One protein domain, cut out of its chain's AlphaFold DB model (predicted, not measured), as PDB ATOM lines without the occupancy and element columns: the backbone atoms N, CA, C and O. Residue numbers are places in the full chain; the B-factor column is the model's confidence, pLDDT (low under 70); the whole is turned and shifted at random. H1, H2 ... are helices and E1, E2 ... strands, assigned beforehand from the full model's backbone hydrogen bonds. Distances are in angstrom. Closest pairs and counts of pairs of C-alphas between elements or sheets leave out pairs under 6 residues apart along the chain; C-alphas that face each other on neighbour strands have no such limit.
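What this domain is: This is residues 4 to 8 and 23 to 122 of the 938 residues of a protein of Dissulfurirhabdus thermomarina (UniProt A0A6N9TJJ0). There is little regular structure: a small hairpin of two short strands, E1 and E2, with two short helices near it, H2 by E1 and H1 mainly by E2, amid long loops. The order of the 105 printed residues is H1, H2, E1, E2, a mixed class with only 18 in named elements. The whole is compact, radius of gyration of the C-alphas 13.7 A, spanning 41 by 31 by 28 A.

How they stand to each other: E1, residues 102 to 104, and E2, residues 118 to 120, are antiparallel at 147 degrees; N 103 and O 119 are 3.1 A apart, within hydrogen-bond range. The closest C-alphas of H2, residues 47 to 53, and E1 are Gly 49 and Tyr 103, 5.1 A; of H1, residues 36 to 40, and E2, Leu 36 and Val 118, 6.2 A. H1 and H2 are apart; in both every O i to N i+4 pair is within hydrogen-bond range.

Where its parts are: H1 begins at C-alpha 36 (53.018, 95.494, -14.922) and spans 6.2 A, H2 10.0 A, E1 7.2 A; E2, 6.9 A, ends at C-alpha 120 (51.179, 104.620, -13.433).

The domain as a whole: Residues 9 to 22 are not printed, a gap of 9.0 A between C-alphas 8 and 23. The links H2 to E1 and E1 to E2 are long. Residues 7 to 8 and 23 to 27 have pLDDT under 70.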
ATOM      1  N   LEU A   4      59.075  97.189  -1.087       85.00
ATOM      2  CA  LEU A   4      59.493  98.557  -1.428       85.00
ATOM      3  C   LEU A   4      60.935  98.634  -1.953       85.00
ATOM      4  O   LEU A   4      61.216  99.390  -2.881       85.00
ATOM      5  N   PHE A   5      61.850  97.850  -1.380       86.50
ATOM      6  CA  PHE A   5      63.292  97.959  -1.626       86.50
ATOM      7  C   PHE A   5      63.933  96.608  -1.957       86.50
ATOM      8  O   PHE A   5      63.399  95.555  -1.612       86.50
ATOM      9  N   LEU A   6      65.099  96.653  -2.602       81.38
ATOM     10  CA  LEU A   6      66.014  95.526  -2.750       81.38
ATOM     11  C   LEU A   6      66.583  95.154  -1.372       81.38
ATOM     12  O   LEU A   6      67.296  95.929  -0.735       81.38
ATOM     13  N   ASP A   7      66.255  93.965  -0.894       65.00
ATOM     14  CA  ASP A   7      66.685  93.457   0.407       65.00
ATOM     15  C   ASP A   7      68.168  93.065   0.380       65.00
ATOM     16  O   ASP A   7      68.586  92.134  -0.307       65.00
ATOM     17  N   GLY A   8      68.961  93.755   1.205       52.75
ATOM     18  CA  GLY A   8      70.063  93.116   1.928       52.75
ATOM     19  C   GLY A   8      69.506  92.252   3.071       52.75
ATOM     20  O   GLY A   8      68.320  92.351   3.373       52.75
ATOM     21  N   ASN A  23      66.603  95.421  11.140       53.19
ATOM     22  CA  ASN A  23      67.807  95.463  10.327       53.19
ATOM     23  C   ASN A  23      67.600  96.603   9.328       53.19
ATOM     24  O   ASN A  23      66.757  96.468   8.438       53.19
ATOM     25  N   PRO A  24      68.307  97.739   9.463       54.38
ATOM     26  CA  PRO A  24      68.174  98.808   8.494       54.38
ATOM     27  C   PRO A  24      68.633  98.287   7.133       54.38
ATOM     28  O   PRO A  24      69.722  97.719   7.010       54.38
ATOM     29  N   PHE A  25      67.809  98.491   6.105       58.41
ATOM     30  CA  PHE A  25      68.244  98.320   4.723       58.41
ATOM     31  C   PHE A  25      69.524  99.137   4.523       58.41
ATOM     32  O   PHE A  25      69.537 100.346   4.756       58.41
ATOM     33  N   THR A  26      70.609  98.481   4.116       59.50
ATOM     34  CA  THR A  26      71.921  99.132   3.993       59.50
ATOM     35  C   THR A  26      71.979 100.115   2.827       59.50
ATOM     36  O   THR A  26      72.771 101.052   2.880       59.50
ATOM     37  N   THR A  27      71.143  99.936   1.798       69.62
ATOM     38  CA  THR A  27      71.125 100.803   0.609       69.62
ATOM     39  C   THR A  27      69.765 101.434   0.296       69.62
ATOM     40  O   THR A  27      69.752 102.465  -0.361       69.62
ATOM     41  N   MET A  28      68.635 100.881   0.771       83.25
ATOM     42  CA  MET A  28      67.264 101.371   0.480       83.25
ATOM     43  C   MET A  28      66.987 101.615  -1.019       83.25
ATOM     44  O   MET A  28      66.230 102.507  -1.396       83.25
ATOM     45  N   THR A  29      67.605 100.835  -1.901       88.62
ATOM     46  CA  THR A  29      67.415 100.948  -3.353       88.62
ATOM     47  C   THR A  29      66.029 100.402  -3.738       88.62
ATOM     48  O   THR A  29      65.728  99.278  -3.330       88.62
ATOM     49  N   PRO A  30      65.165 101.140  -4.470       91.25
ATOM     50  CA  PRO A  30      63.825 100.674  -4.846       91.25
ATOM     51  C   PRO A  30      63.804  99.311  -5.551       91.25
ATOM     52  O   PRO A  30      64.683  99.005  -6.355       91.25
ATOM     53  N   TYR A  31      62.789  98.495  -5.251       90.06
ATOM     54  CA  TYR A  31      62.563  97.219  -5.933       90.06
ATOM     55  C   TYR A  31      61.785  97.434  -7.237       90.06
ATOM     56  O   TYR A  31      60.644  97.899  -7.209       90.06
ATOM     57  N   ASP A  32      62.405  97.078  -8.363       93.25
ATOM     58  CA  ASP A  32      61.774  97.075  -9.686       93.25
ATOM     59  C   ASP A  32      61.203  95.678  -9.989       93.25
ATOM     60  O   ASP A  32      61.930  94.681 -10.012       93.25
ATOM     61  N   TYR A  33      59.893  95.614 -10.208       92.31
ATOM     62  CA  TYR A  33      59.141  94.410 -10.561       92.31
ATOM     63  C   TYR A  33      59.314  94.036 -12.043       92.31
ATOM     64  O   TYR A  33      58.945  92.934 -12.453       92.31
ATOM     65  N   GLY A  34      59.865  94.937 -12.864       94.38
ATOM     66  CA  GLY A  34      60.236  94.716 -14.262       94.38
ATOM     67  C   GLY A  34      59.077  94.673 -15.264       94.38
ATOM     68  O   GLY A  34      59.303  94.864 -16.455       94.38
ATOM     69  N   SER A  35      57.838  94.430 -14.825       95.44
ATOM     70  CA  SER A  35      56.644  94.482 -15.679       95.44
ATOM     71  C   SER A  35      55.370  94.734 -14.871       95.44
ATOM     72  O   SER A  35      55.301  94.371 -13.696       95.44
ATOM     73  N   LEU A  36      54.343  95.287 -15.525       95.56
ATOM     74  CA  LEU A  36      53.018  95.494 -14.922       95.56
ATOM     75  C   LEU A  36      52.393  94.173 -14.448       95.56
ATOM     76  O   LEU A  36      51.821  94.112 -13.367       95.56
ATOM     77  N   LEU A  37      52.580  93.093 -15.213       93.38
ATOM     78  CA  LEU A  37      52.070  91.767 -14.863       93.38
ATOM     79  C   LEU A  37      52.713  91.215 -13.581       93.38
ATOM     80  O   LEU A  37      52.022  90.686 -12.715       93.38
ATOM     81  N   GLU A  38      54.037  91.324 -13.437       91.69
ATOM     82  CA  GLU A  38      54.711  90.875 -12.208       91.69
ATOM     83  C   GLU A  38      54.393  91.762 -11.004       91.69
ATOM     84  O   GLU A  38      54.406  91.268  -9.879       91.69
ATOM     85  N   PHE A  39      54.074  93.036 -11.227       93.38
ATOM     86  CA  PHE A  39      53.560  93.912 -10.182       93.38
ATOM     87  C   PHE A  39      52.177  93.447  -9.704       93.38
ATOM     88  O   PHE A  39      52.008  93.164  -8.520       93.38
ATOM     89  N   GLN A  40      51.227  93.258 -10.627       92.31
ATOM     90  CA  GLN A  40      49.865  92.784 -10.336       92.31
ATOM     91  C   GLN A  40      49.854  91.444  -9.579       92.31
ATOM     92  O   GLN A  40      49.037  91.207  -8.694       92.31
ATOM     93  N   ARG A  41      50.811  90.563  -9.887       90.56
ATOM     94  CA  ARG A  41      50.982  89.251  -9.238       90.56
ATOM     95  C   ARG A  41      51.421  89.302  -7.778       90.56
ATOM     96  O   ARG A  41      51.271  88.300  -7.088       90.56
ATOM     97  N   ARG A  42      52.055  90.390  -7.338       88.19
ATOM     98  CA  ARG A  42      52.824  90.442  -6.076       88.19
ATOM     99  C   ARG A  42      52.396  91.564  -5.139       88.19
ATOM    100  O   ARG A  42      52.873  91.628  -4.007       88.19
ATOM    101  N   VAL A  43      51.583  92.498  -5.620       87.88
ATOM    102  CA  VAL A  43      51.306  93.749  -4.918       87.88
ATOM    103  C   VAL A  43      49.813  93.905  -4.672       87.88
ATOM    104  O   VAL A  43      49.055  94.171  -5.595       87.88
ATOM    105  N   ASP A  44      49.415  93.822  -3.399       86.00
ATOM    106  CA  ASP A  44      48.087  94.292  -2.967       86.00
ATOM    107  C   ASP A  44      48.007  95.808  -2.997       86.00
ATOM    108  O   ASP A  44      47.080  96.402  -3.524       86.00
ATOM    109  N   ASN A  45      48.988  96.430  -2.343       86.69
ATOM    110  CA  ASN A  45      48.955  97.841  -2.050       86.69
ATOM    111  C   ASN A  45      50.368  98.410  -2.088       86.69
ATOM    112  O   ASN A  45      51.279  97.910  -1.412       86.69
ATOM    113  N   SER A  46      50.531  99.425  -2.925       92.94
ATOM    114  CA  SER A  46      51.756 100.182  -3.162       92.94
ATOM    115  C   SER A  46      51.661 101.555  -2.502       92.94
ATOM    116  O   SER A  46      50.671 101.854  -1.846       92.94
ATOM    117  N   ILE A  47      52.666 102.419  -2.649       92.62
ATOM    118  CA  ILE A  47      52.611 103.762  -2.058       92.62
ATOM    119  C   ILE A  47      51.446 104.594  -2.631       92.62
ATOM    120  O   ILE A  47      50.642 105.065  -1.828       92.62
ATOM    121  N   PRO A  48      51.263 104.736  -3.960       93.69
ATOM    122  CA  PRO A  48      50.116 105.477  -4.487       93.69
ATOM    123  C   PRO A  48      48.764 104.815  -4.198       93.69
ATOM    124  O   PRO A  48      47.778 105.527  -4.026       93.69
ATOM    125  N   GLY A  49      48.710 103.478  -4.124       91.31
ATOM    126  CA  GLY A  49      47.499 102.755  -3.722       91.31
ATOM    127  C   GLY A  49      47.147 103.022  -2.256       91.31
ATOM    128  O   GLY A  49      46.018 103.377  -1.939       91.31
ATOM    129  N   GLN A  50      48.143 102.981  -1.367       88.44
ATOM    130  CA  GLN A  50      47.987 103.251   0.061       88.44
ATOM    131  C   GLN A  50      47.536 104.689   0.295       88.44
ATOM    132  O   GLN A  50      46.728 104.944   1.185       88.44
ATOM    133  N   MET A  51      48.045 105.635  -0.496       91.38
ATOM    134  CA  MET A  51      47.592 107.021  -0.439       91.38
ATOM    135  C   MET A  51      46.101 107.129  -0.768       91.38
ATOM    136  O   MET A  51      45.423 107.878  -0.087       91.38
ATOM    137  N   ARG A  52      45.567 106.366  -1.724       89.88
ATOM    138  CA  ARG A  52      44.136 106.400  -2.079       89.88
ATOM    139  C   ARG A  52      43.255 105.667  -1.074       89.88
ATOM    140  O   ARG A  52      42.259 106.214  -0.622       89.88
ATOM    141  N   ASP A  53      43.655 104.454  -0.707       83.25
ATOM    142  CA  ASP A  53      42.847 103.543   0.105       83.25
ATOM    143  C   ASP A  53      42.895 103.879   1.602       83.25
ATOM    144  O   ASP A  53      41.910 103.768   2.318       83.25
ATOM    145  N   CYS A  54      44.053 104.326   2.091       82.00
ATOM    146  CA  CYS A  54      44.274 104.612   3.509       82.00
ATOM    147  C   CYS A  54      44.581 106.095   3.778       82.00
ATOM    148  O   CYS A  54      44.480 106.560   4.918       82.00
ATOM    149  N   GLY A  55      44.977 106.869   2.763       83.56
ATOM    150  CA  GLY A  55      45.327 108.281   2.933       83.56
ATOM    151  C   GLY A  55      44.152 109.149   3.362       83.56
ATOM    152  O   GLY A  55      44.399 110.231   3.884       83.56
ATOM    153  N   GLU A  56      42.907 108.673   3.260       79.25
ATOM    154  CA  GLU A  56      41.724 109.313   3.849       79.25
ATOM    155  C   GLU A  56      41.865 109.567   5.357       79.25
ATOM    156  O   GLU A  56      41.448 110.622   5.821       79.25
ATOM    157  N   CYS A  57      42.556 108.690   6.093       77.62
ATOM    158  CA  CYS A  57      42.837 108.860   7.524       77.62
ATOM    159  C   CYS A  57      44.320 109.125   7.823       77.62
ATOM    160  O   CYS A  57      44.660 109.667   8.875       77.62
ATOM    161  N   HIS A  58      45.228 108.748   6.918       82.25
ATOM    162  CA  HIS A  58      46.660 108.980   7.086       82.25
ATOM    163  C   HIS A  58      47.059 110.358   6.539       82.25
ATOM    164  O   HIS A  58      47.036 110.599   5.334       82.25
ATOM    165  N   ALA A  59      47.466 111.261   7.439       78.81
ATOM    166  CA  ALA A  59      47.662 112.694   7.179       78.81
ATOM    167  C   ALA A  59      48.801 113.070   6.204       78.81
ATOM    168  O   ALA A  59      49.059 114.257   6.035       78.81
ATOM    169  N   GLY A  60      49.461 112.102   5.561       82.38
ATOM    170  CA  GLY A  60      50.573 112.333   4.636       82.38
ATOM    171  C   GLY A  60      51.961 112.287   5.283       82.38
ATOM    172  O   GLY A  60      52.125 111.918   6.447       82.38
ATOM    173  N   GLY A  61      52.979 112.630   4.497       82.31
ATOM    174  CA  GLY A  61      54.385 112.625   4.889       82.31
ATOM    175  C   GLY A  61      55.059 111.252   4.797       82.31
ATOM    176  O   GLY A  61      54.491 110.256   4.340       82.31
ATOM    177  N   GLY A  62      56.325 111.190   5.220       81.50
ATOM    178  CA  GLY A  62      57.106 109.951   5.194       81.50
ATOM    179  C   GLY A  62      57.165 109.347   3.788       81.50
ATOM    180  O   GLY A  62      57.549 110.032   2.846       81.50
ATOM    181  N   ALA A  63      56.768 108.079   3.654       85.81
ATOM    182  CA  ALA A  63      56.766 107.368   2.373       85.81
ATOM    183  C   ALA A  63      55.726 107.889   1.362       85.81
ATOM    184  O   ALA A  63      55.835 107.554   0.191       85.81
ATOM    185  N   MET A  64      54.742 108.695   1.791       90.00
ATOM    186  CA  MET A  64      53.725 109.311   0.918       90.00
ATOM    187  C   MET A  64      54.170 110.661   0.329       90.00
ATOM    188  O   MET A  64      53.466 111.251  -0.490       90.00
ATOM    189  N   GLU A  65      55.344 111.144   0.742       89.94
ATOM    190  CA  GLU A  65      55.955 112.389   0.266       89.94
ATOM    191  C   GLU A  65      57.372 112.160  -0.275       89.94
ATOM    192  O   GLU A  65      57.772 112.781  -1.260       89.94
ATOM    193  N   TYR A  66      58.118 111.226   0.318       89.88
ATOM    194  CA  TYR A  66      59.506 110.934  -0.018       89.88
ATOM    195  C   TYR A  66      59.751 109.437  -0.180       89.88
ATOM    196  O   TYR A  66      59.193 108.626   0.552       89.88
ATOM    197  N   VAL A  67      60.708 109.064  -1.027       90.75
ATOM    198  CA  VAL A  67      61.329 107.738  -0.953       90.75
ATOM    199  C   VAL A  67      62.225 107.685   0.296       90.75
ATOM    200  O   VAL A  67      63.122 108.528   0.435       90.75
ATOM    201  N   PRO A  68      62.011 106.732   1.228       86.38
ATOM    202  CA  PRO A  68      62.864 106.587   2.406       86.38
ATOM    203  C   PRO A  68      64.345 106.388   2.052       86.38
ATOM    204  O   PRO A  68      64.677 105.696   1.093       86.38
ATOM    205  N   ALA A  69      65.233 106.967   2.861       80.00
ATOM    206  CA  ALA A  69      66.687 106.860   2.728       80.00
ATOM    207  C   ALA A  69      67.345 106.688   4.115       80.00
ATOM    208  O   ALA A  69      66.722 107.046   5.126       80.00
ATOM    209  N   PRO A  70      68.598 106.182   4.198       72.62
ATOM    210  CA  PRO A  70      69.283 105.946   5.473       72.62
ATOM    211  C   PRO A  70      69.421 107.199   6.347       72.62
ATOM    212  O   PRO A  70      69.463 107.101   7.574       72.62
ATOM    213  N   THR A  71      69.473 108.381   5.726       73.69
ATOM    214  CA  THR A  71      69.443 109.672   6.414       73.69
ATOM    215  C   THR A  71      68.334 110.567   5.847       73.69
ATOM    216  O   THR A  71      68.010 110.477   4.663       73.69
ATOM    217  N   PRO A  72      67.741 111.459   6.659       72.06
ATOM    218  CA  PRO A  72      66.633 112.318   6.227       72.06
ATOM    219  C   PRO A  72      66.979 113.233   5.059       72.06
ATOM    220  O   PRO A  72      66.193 113.349   4.129       72.06
ATOM    221  N   GLY A  73      68.170 113.840   5.080       75.81
ATOM    222  CA  GLY A  73      68.627 114.740   4.018       75.81
ATOM    223  C   GLY A  73      68.961 114.042   2.696       75.81
ATOM    224  O   GLY A  73      69.201 114.725   1.710       75.81
ATOM    225  N   ALA A  74      68.994 112.706   2.674       82.00
ATOM    226  CA  ALA A  74      69.192 111.909   1.465       82.00
ATOM    227  C   ALA A  74      67.872 111.395   0.864       82.00
ATOM    228  O   ALA A  74      67.893 110.695  -0.144       82.00
ATOM    229  N   ARG A  75      66.725 111.703   1.483       87.38
ATOM    230  CA  ARG A  75      65.412 111.320   0.960       87.38
ATOM    231  C   ARG A  75      65.124 112.080  -0.330       87.38
ATOM    232  O   ARG A  75      65.349 113.285  -0.404       87.38
ATOM    233  N   VAL A  76      64.577 111.381  -1.317       92.31
ATOM    234  CA  VAL A  76      64.166 111.982  -2.590       92.31
ATOM    235  C   VAL A  76      62.657 112.222  -2.556       92.31
ATOM    236  O   VAL A  76      61.925 111.270  -2.276       92.31
ATOM    237  N   PRO A  77      62.162 113.445  -2.816       93.19
ATOM    238  CA  PRO A  77      60.728 113.698  -2.936       93.19
ATOM    239  C   PRO A  77      60.106 112.830  -4.031       93.19
ATOM    240  O   PRO A  77      60.683 112.700  -5.108       93.19
ATOM    241  N   LEU A  78      58.902 112.293  -3.807       94.81
ATOM    242  CA  LEU A  78      58.179 111.502  -4.816       94.81
ATOM    243  C   LEU A  78      57.938 112.286  -6.116       94.81
ATOM    244  O   LEU A  78      57.888 111.702  -7.192       94.81
ATOM    245  N   ARG A  79      57.873 113.620  -6.037       93.31
ATOM    246  CA  ARG A  79      57.783 114.517  -7.203       93.31
ATOM    247  C   ARG A  79      59.007 114.463  -8.112       93.31
ATOM    248  O   ARG A  79      58.885 114.698  -9.311       93.31
ATOM    249  N   ASP A  80      60.164 114.162  -7.535       95.19
ATOM    250  CA  ASP A  80      61.455 114.280  -8.203       95.19
ATOM    251  C   ASP A  80      62.002 112.918  -8.642       95.19
ATOM    252  O   ASP A  80      63.010 112.877  -9.348       95.19
ATOM    253  N   ILE A  81      61.340 111.806  -8.290       95.06
ATOM    254  CA  ILE A  81      61.846 110.441  -8.533       95.06
ATOM    255  C   ILE A  81      62.136 110.165 -10.006       95.06
ATOM    256  O   ILE A  81      63.064 109.428 -10.304       95.06
ATOM    257  N   ALA A  82      61.409 110.800 -10.929       95.25
ATOM    258  CA  ALA A  82      61.619 110.641 -12.368       95.25
ATOM    259  C   ALA A  82      62.855 111.390 -12.903       95.25
ATOM    260  O   ALA A  82      63.218 111.214 -14.066       95.25
ATOM    261  N   THR A  83      63.501 112.225 -12.085       95.12
ATOM    262  CA  THR A  83      64.631 113.079 -12.499       95.12
ATOM    263  C   THR A  83      65.864 112.965 -11.604       95.12
ATOM    264  O   THR A  83      66.982 113.128 -12.094       95.12
ATOM    265  N   ALA A  84      65.684 112.676 -10.316       93.94
ATOM    266  CA  ALA A  84      66.753 112.544  -9.335       93.94
ATOM    267  C   ALA A  84      67.219 111.089  -9.192       93.94
ATOM    268  O   ALA A  84      66.457 110.158  -9.427       93.94
ATOM    269  N   ASP A  85      68.469 110.884  -8.773       93.31
ATOM    270  CA  ASP A  85      68.947 109.555  -8.380       93.31
ATOM    271  C   ASP A  85      68.279 109.108  -7.073       93.31
ATOM    272  O   ASP A  85      68.401 109.786  -6.052       93.31
ATOM    273  N   VAL A  86      67.597 107.961  -7.097       92.56
ATOM    274  CA  VAL A  86      66.882 107.418  -5.939       92.56
ATOM    275  C   VAL A  86      67.702 106.307  -5.291       92.56
ATOM    276  O   VAL A  86      67.638 105.146  -5.695       92.56
ATOM    277  N   ASN A  87      68.471 106.652  -4.254       89.31
ATOM    278  CA  ASN A  87      69.269 105.701  -3.467       89.31
ATOM    279  C   ASN A  87      70.174 104.790  -4.333       89.31
ATOM    280  O   ASN A  87      70.294 103.584  -4.082       89.31
ATOM    281  N   GLY A  88      70.788 105.360  -5.376       88.38
ATOM    282  CA  GLY A  88      71.670 104.655  -6.306       88.38
ATOM    283  C   GLY A  88      70.966 103.827  -7.388       88.38
ATOM    284  O   GLY A  88      71.653 103.135  -8.139       88.38
ATOM    285  N   ALA A  89      69.631 103.869  -7.485       89.75
ATOM    286  CA  ALA A  89      68.877 103.243  -8.578       89.75
ATOM    287  C   ALA A  89      68.867 104.075  -9.873       89.75
ATOM    288  O   ALA A  89      68.425 103.586 -10.912       89.75
ATOM    289  N   GLY A  90      69.338 105.324  -9.831       93.88
ATOM    290  CA  GLY A  90      69.045 106.327 -10.845       93.88
ATOM    291  C   GLY A  90      67.609 106.859 -10.738       93.88
ATOM    292  O   GLY A  90      66.914 106.584  -9.754       93.88
ATOM    293  N   PRO A  91      67.163 107.645 -11.733       95.81
ATOM    294  CA  PRO A  91      65.781 108.107 -11.818       95.81
ATOM    295  C   PRO A  91      64.789 106.964 -12.054       95.81
ATOM    296  O   PRO A  91      64.972 106.147 -12.954       95.81
ATOM    297  N   ILE A  92      63.710 106.952 -11.274       95.81
ATOM    298  CA  ILE A  92      62.578 106.028 -11.377       95.81
ATOM    299  C   ILE A  92      61.525 106.646 -12.299       95.81
ATOM    300  O   ILE A  92      60.735 107.500 -11.898       95.81
ATOM    301  N   THR A  93      61.532 106.227 -13.561       94.75
ATOM    302  CA  THR A  93      60.591 106.698 -14.592       94.75
ATOM    303  C   THR A  93      59.439 105.708 -14.783       94.75
ATOM    304  O   THR A  93      59.414 104.651 -14.157       94.75
ATOM    305  N   ALA A  94      58.508 105.984 -15.702       94.25
ATOM    306  CA  ALA A  94      57.481 105.014 -16.094       94.25
ATOM    307  C   ALA A  94      58.065 103.676 -16.608       94.25
ATOM    308  O   ALA A  94      57.382 102.658 -16.560       94.25
ATOM    309  N   ALA A  95      59.326 103.639 -17.059       93.81
ATOM    310  CA  ALA A  95      59.987 102.397 -17.466       93.81
ATOM    311  C   ALA A  95      60.361 101.476 -16.286       93.81
ATOM    312  O   ALA A  95      60.619 100.296 -16.503       93.81
ATOM    313  N   ASN A  96      60.404 102.007 -15.062       95.38
ATOM    314  CA  ASN A  96      60.727 101.273 -13.842       95.38
ATOM    315  C   ASN A  96      59.430 100.957 -13.104       95.38
ATOM    316  O   ASN A  96      58.758 101.874 -12.628       95.38
ATOM    317  N   VAL A  97      59.056  99.685 -12.996       96.38
ATOM    318  CA  VAL A  97      57.787  99.306 -12.365       96.38
ATOM    319  C   VAL A  97      58.047  99.073 -10.887       96.38
ATOM    320  O   VAL A  97      58.498  98.001 -10.508       96.38
ATOM    321  N   THR A  98      57.806 100.069 -10.033       95.50
ATOM    322  CA  THR A  98      58.117  99.988  -8.595       95.50
ATOM    323  C   THR A  98      56.881 100.232  -7.735       95.50
ATOM    324  O   THR A  98      55.892 100.815  -8.176       95.50
ATOM    325  N   ALA A  99      56.960  99.868  -6.454       93.81
ATOM    326  CA  ALA A  99      55.919 100.179  -5.473       93.81
ATOM    327  C   ALA A  99      55.752 101.685  -5.186       93.81
ATOM    328  O   ALA A  99      54.830 102.062  -4.468       93.81
ATOM    329  N   PHE A 100      56.633 102.544  -5.708       95.12
ATOM    330  CA  PHE A 100      56.549 103.990  -5.513       95.12
ATOM    331  C   PHE A 100      55.736 104.694  -6.598       95.12
ATOM    332  O   PHE A 100      55.157 105.731  -6.305       95.12
ATOM    333  N   ASN A 101      55.674 104.162  -7.820       95.50
ATOM    334  CA  ASN A 101      55.110 104.856  -8.984       95.50
ATOM    335  C   ASN A 101      54.000 104.085  -9.715       95.50
ATOM    336  O   ASN A 101      53.448 104.618 -10.670       95.50
ATOM    337  N   TYR A 102      53.654 102.875  -9.276       96.94
ATOM    338  CA  TYR A 102      52.530 102.101  -9.805       96.94
ATOM    339  C   TYR A 102      51.581 101.668  -8.688       96.94
ATOM    340  O   TYR A 102      51.993 101.576  -7.529       96.94
ATOM    341  N   TYR A 103      50.317 101.409  -9.016       95.06
ATOM    342  CA  TYR A 103      49.283 100.914  -8.100       95.06
ATOM    343  C   TYR A 103      48.251 100.069  -8.852       95.06
ATOM    344  O   TYR A 103      48.179 100.147 -10.074       95.06
ATOM    345  N   VAL A 104      47.497  99.244  -8.123       93.12
ATOM    346  CA  VAL A 104      46.333  98.526  -8.665       93.12
ATOM    347  C   VAL A 104      45.123  99.449  -8.561       93.12
ATOM    348  O   VAL A 104      44.883 100.004  -7.486       93.12
ATOM    349  N   ASP A 105      44.395  99.633  -9.657       90.81
ATOM    350  CA  ASP A 105      43.306 100.602  -9.752       90.81
ATOM    351  C   ASP A 105      42.003 100.108  -9.117       90.81
ATOM    352  O   ASP A 105      41.040  99.726  -9.774       90.81
ATOM    353  N   ILE A 106      41.948 100.135  -7.791       89.00
ATOM    354  CA  ILE A 106      40.754  99.697  -7.070       89.00
ATOM    355  C   ILE A 106      39.604 100.724  -7.081       89.00
ATOM    356  O   ILE A 106      38.528 100.418  -6.566       89.00
ATOM    357  N   TYR A 107      39.784 101.912  -7.662       88.12
ATOM    358  CA  TYR A 107      38.759 102.964  -7.668       88.12
ATOM    359  C   TYR A 107      38.282 103.367  -9.067       88.12
ATOM    360  O   TYR A 107      37.365 104.182  -9.138       88.12
ATOM    361  N   ASP A 108      38.788 102.731 -10.133       88.69
ATOM    362  CA  ASP A 108      38.455 103.076 -11.526       88.69
ATOM    363  C   ASP A 108      38.853 104.534 -11.824       88.69
ATOM    364  O   ASP A 108      38.043 105.373 -12.221       88.69
ATOM    365  N   ASP A 109      40.114 104.855 -11.522       86.62
ATOM    366  CA  ASP A 109      40.685 106.202 -11.568       86.62
ATOM    367  C   ASP A 109      40.689 106.792 -12.985       86.62
ATOM    368  O   ASP A 109      40.625 108.017 -13.143       86.62
ATOM    369  N   ASP A 110      40.768 105.951 -14.018       87.25
ATOM    370  CA  ASP A 110      40.722 106.382 -15.417       87.25
ATOM    371  C   ASP A 110      39.327 106.257 -16.069       87.25
ATOM    372  O   ASP A 110      39.102 106.811 -17.156       87.25
ATOM    373  N   GLY A 111      38.366 105.647 -15.364       87.81
ATOM    374  CA  GLY A 111      36.957 105.562 -15.739       87.81
ATOM    375  C   GLY A 111      36.665 104.589 -16.880       87.81
ATOM    376  O   GLY A 111      35.661 104.764 -17.586       87.81
ATOM    377  N   ASP A 112      37.540 103.611 -17.117       90.19
ATOM    378  CA  ASP A 112      37.364 102.589 -18.146       90.19
ATOM    379  C   ASP A 112      36.536 101.372 -17.666       90.19
ATOM    380  O   ASP A 112      36.087 100.555 -18.482       90.19
ATOM    381  N   GLY A 113      36.250 101.302 -16.361       87.81
ATOM    382  CA  GLY A 113      35.498 100.241 -15.696       87.81
ATOM    383  C   GLY A 113      36.346  99.036 -15.277       87.81
ATOM    384  O   GLY A 113      35.802  98.091 -14.693       87.81
ATOM    385  N   ASN A 114      37.648  99.032 -15.565       88.44
ATOM    386  CA  ASN A 114      38.594  97.995 -15.192       88.44
ATOM    387  C   ASN A 114      39.255  98.322 -13.858       88.44
ATOM    388  O   ASN A 114      40.221  99.059 -13.729       88.44
ATOM    389  N   ARG A 115      38.784  97.629 -12.839       88.62
ATOM    390  CA  ARG A 115      39.205  97.845 -11.464       88.62
ATOM    391  C   ARG A 115      40.389  96.984 -11.026       88.62
ATOM    392  O   ARG A 115      40.760  96.963  -9.855       88.62
ATOM    393  N   SER A 116      40.962  96.211 -11.933       87.62
ATOM    394  CA  SER A 116      41.982  95.217 -11.600       87.62
ATOM    395  C   SER A 116      43.333  95.516 -12.248       87.62
ATOM    396  O   SER A 116      44.297  94.779 -12.021       87.62
ATOM    397  N   GLU A 117      43.435  96.571 -13.055       92.00
ATOM    398  CA  GLU A 117      44.658  96.906 -13.775       92.00
ATOM    399  C   GLU A 117      45.676  97.709 -12.970       92.00
ATOM    400  O   GLU A 117      45.422  98.189 -11.869       92.00
ATOM    401  N   VAL A 118      46.891  97.781 -13.516       95.25
ATOM    402  CA  VAL A 118      48.022  98.463 -12.894       95.25
ATOM    403  C   VAL A 118      48.254  99.791 -13.600       95.25
ATOM    404  O   VAL A 118      48.689  99.811 -14.753       95.25
ATOM    405  N   LEU A 119      48.046 100.886 -12.876       95.00
ATOM    406  CA  LEU A 119      48.191 102.245 -13.383       95.00
ATOM    407  C   LEU A 119      49.481 102.910 -12.903       95.00
ATOM    408  O   LEU A 119      49.964 102.684 -11.789       95.00
ATOM    409  N   TYR A 120      50.044 103.759 -13.765       95.50
ATOM    410  CA  TYR A 120      51.179 104.620 -13.433       95.50
ATOM    411  C   TYR A 120      50.696 105.871 -12.692       95.50
ATOM    412  O   TYR A 120      49.815 106.584 -13.167       95.50
ATOM    413  N   ASN A 121      51.314 106.186 -11.554       94.88
ATOM    414  CA  ASN A 121      51.053 107.415 -10.817       94.88
ATOM    415  C   ASN A 121      52.055 108.512 -11.209       94.88
ATOM    416  O   ASN A 121      53.195 108.535 -10.737       94.88
ATOM    417  N   ASP A 122      51.609 109.474 -12.013       92.81
ATOM    418  CA  ASP A 122      52.399 110.658 -12.351       92.81
ATOM    419  C   ASP A 122      52.331 111.716 -11.236       92.81
ATOM    420  O   ASP A 122      51.426 112.552 -11.195       92.81
TER     421      ASP A 122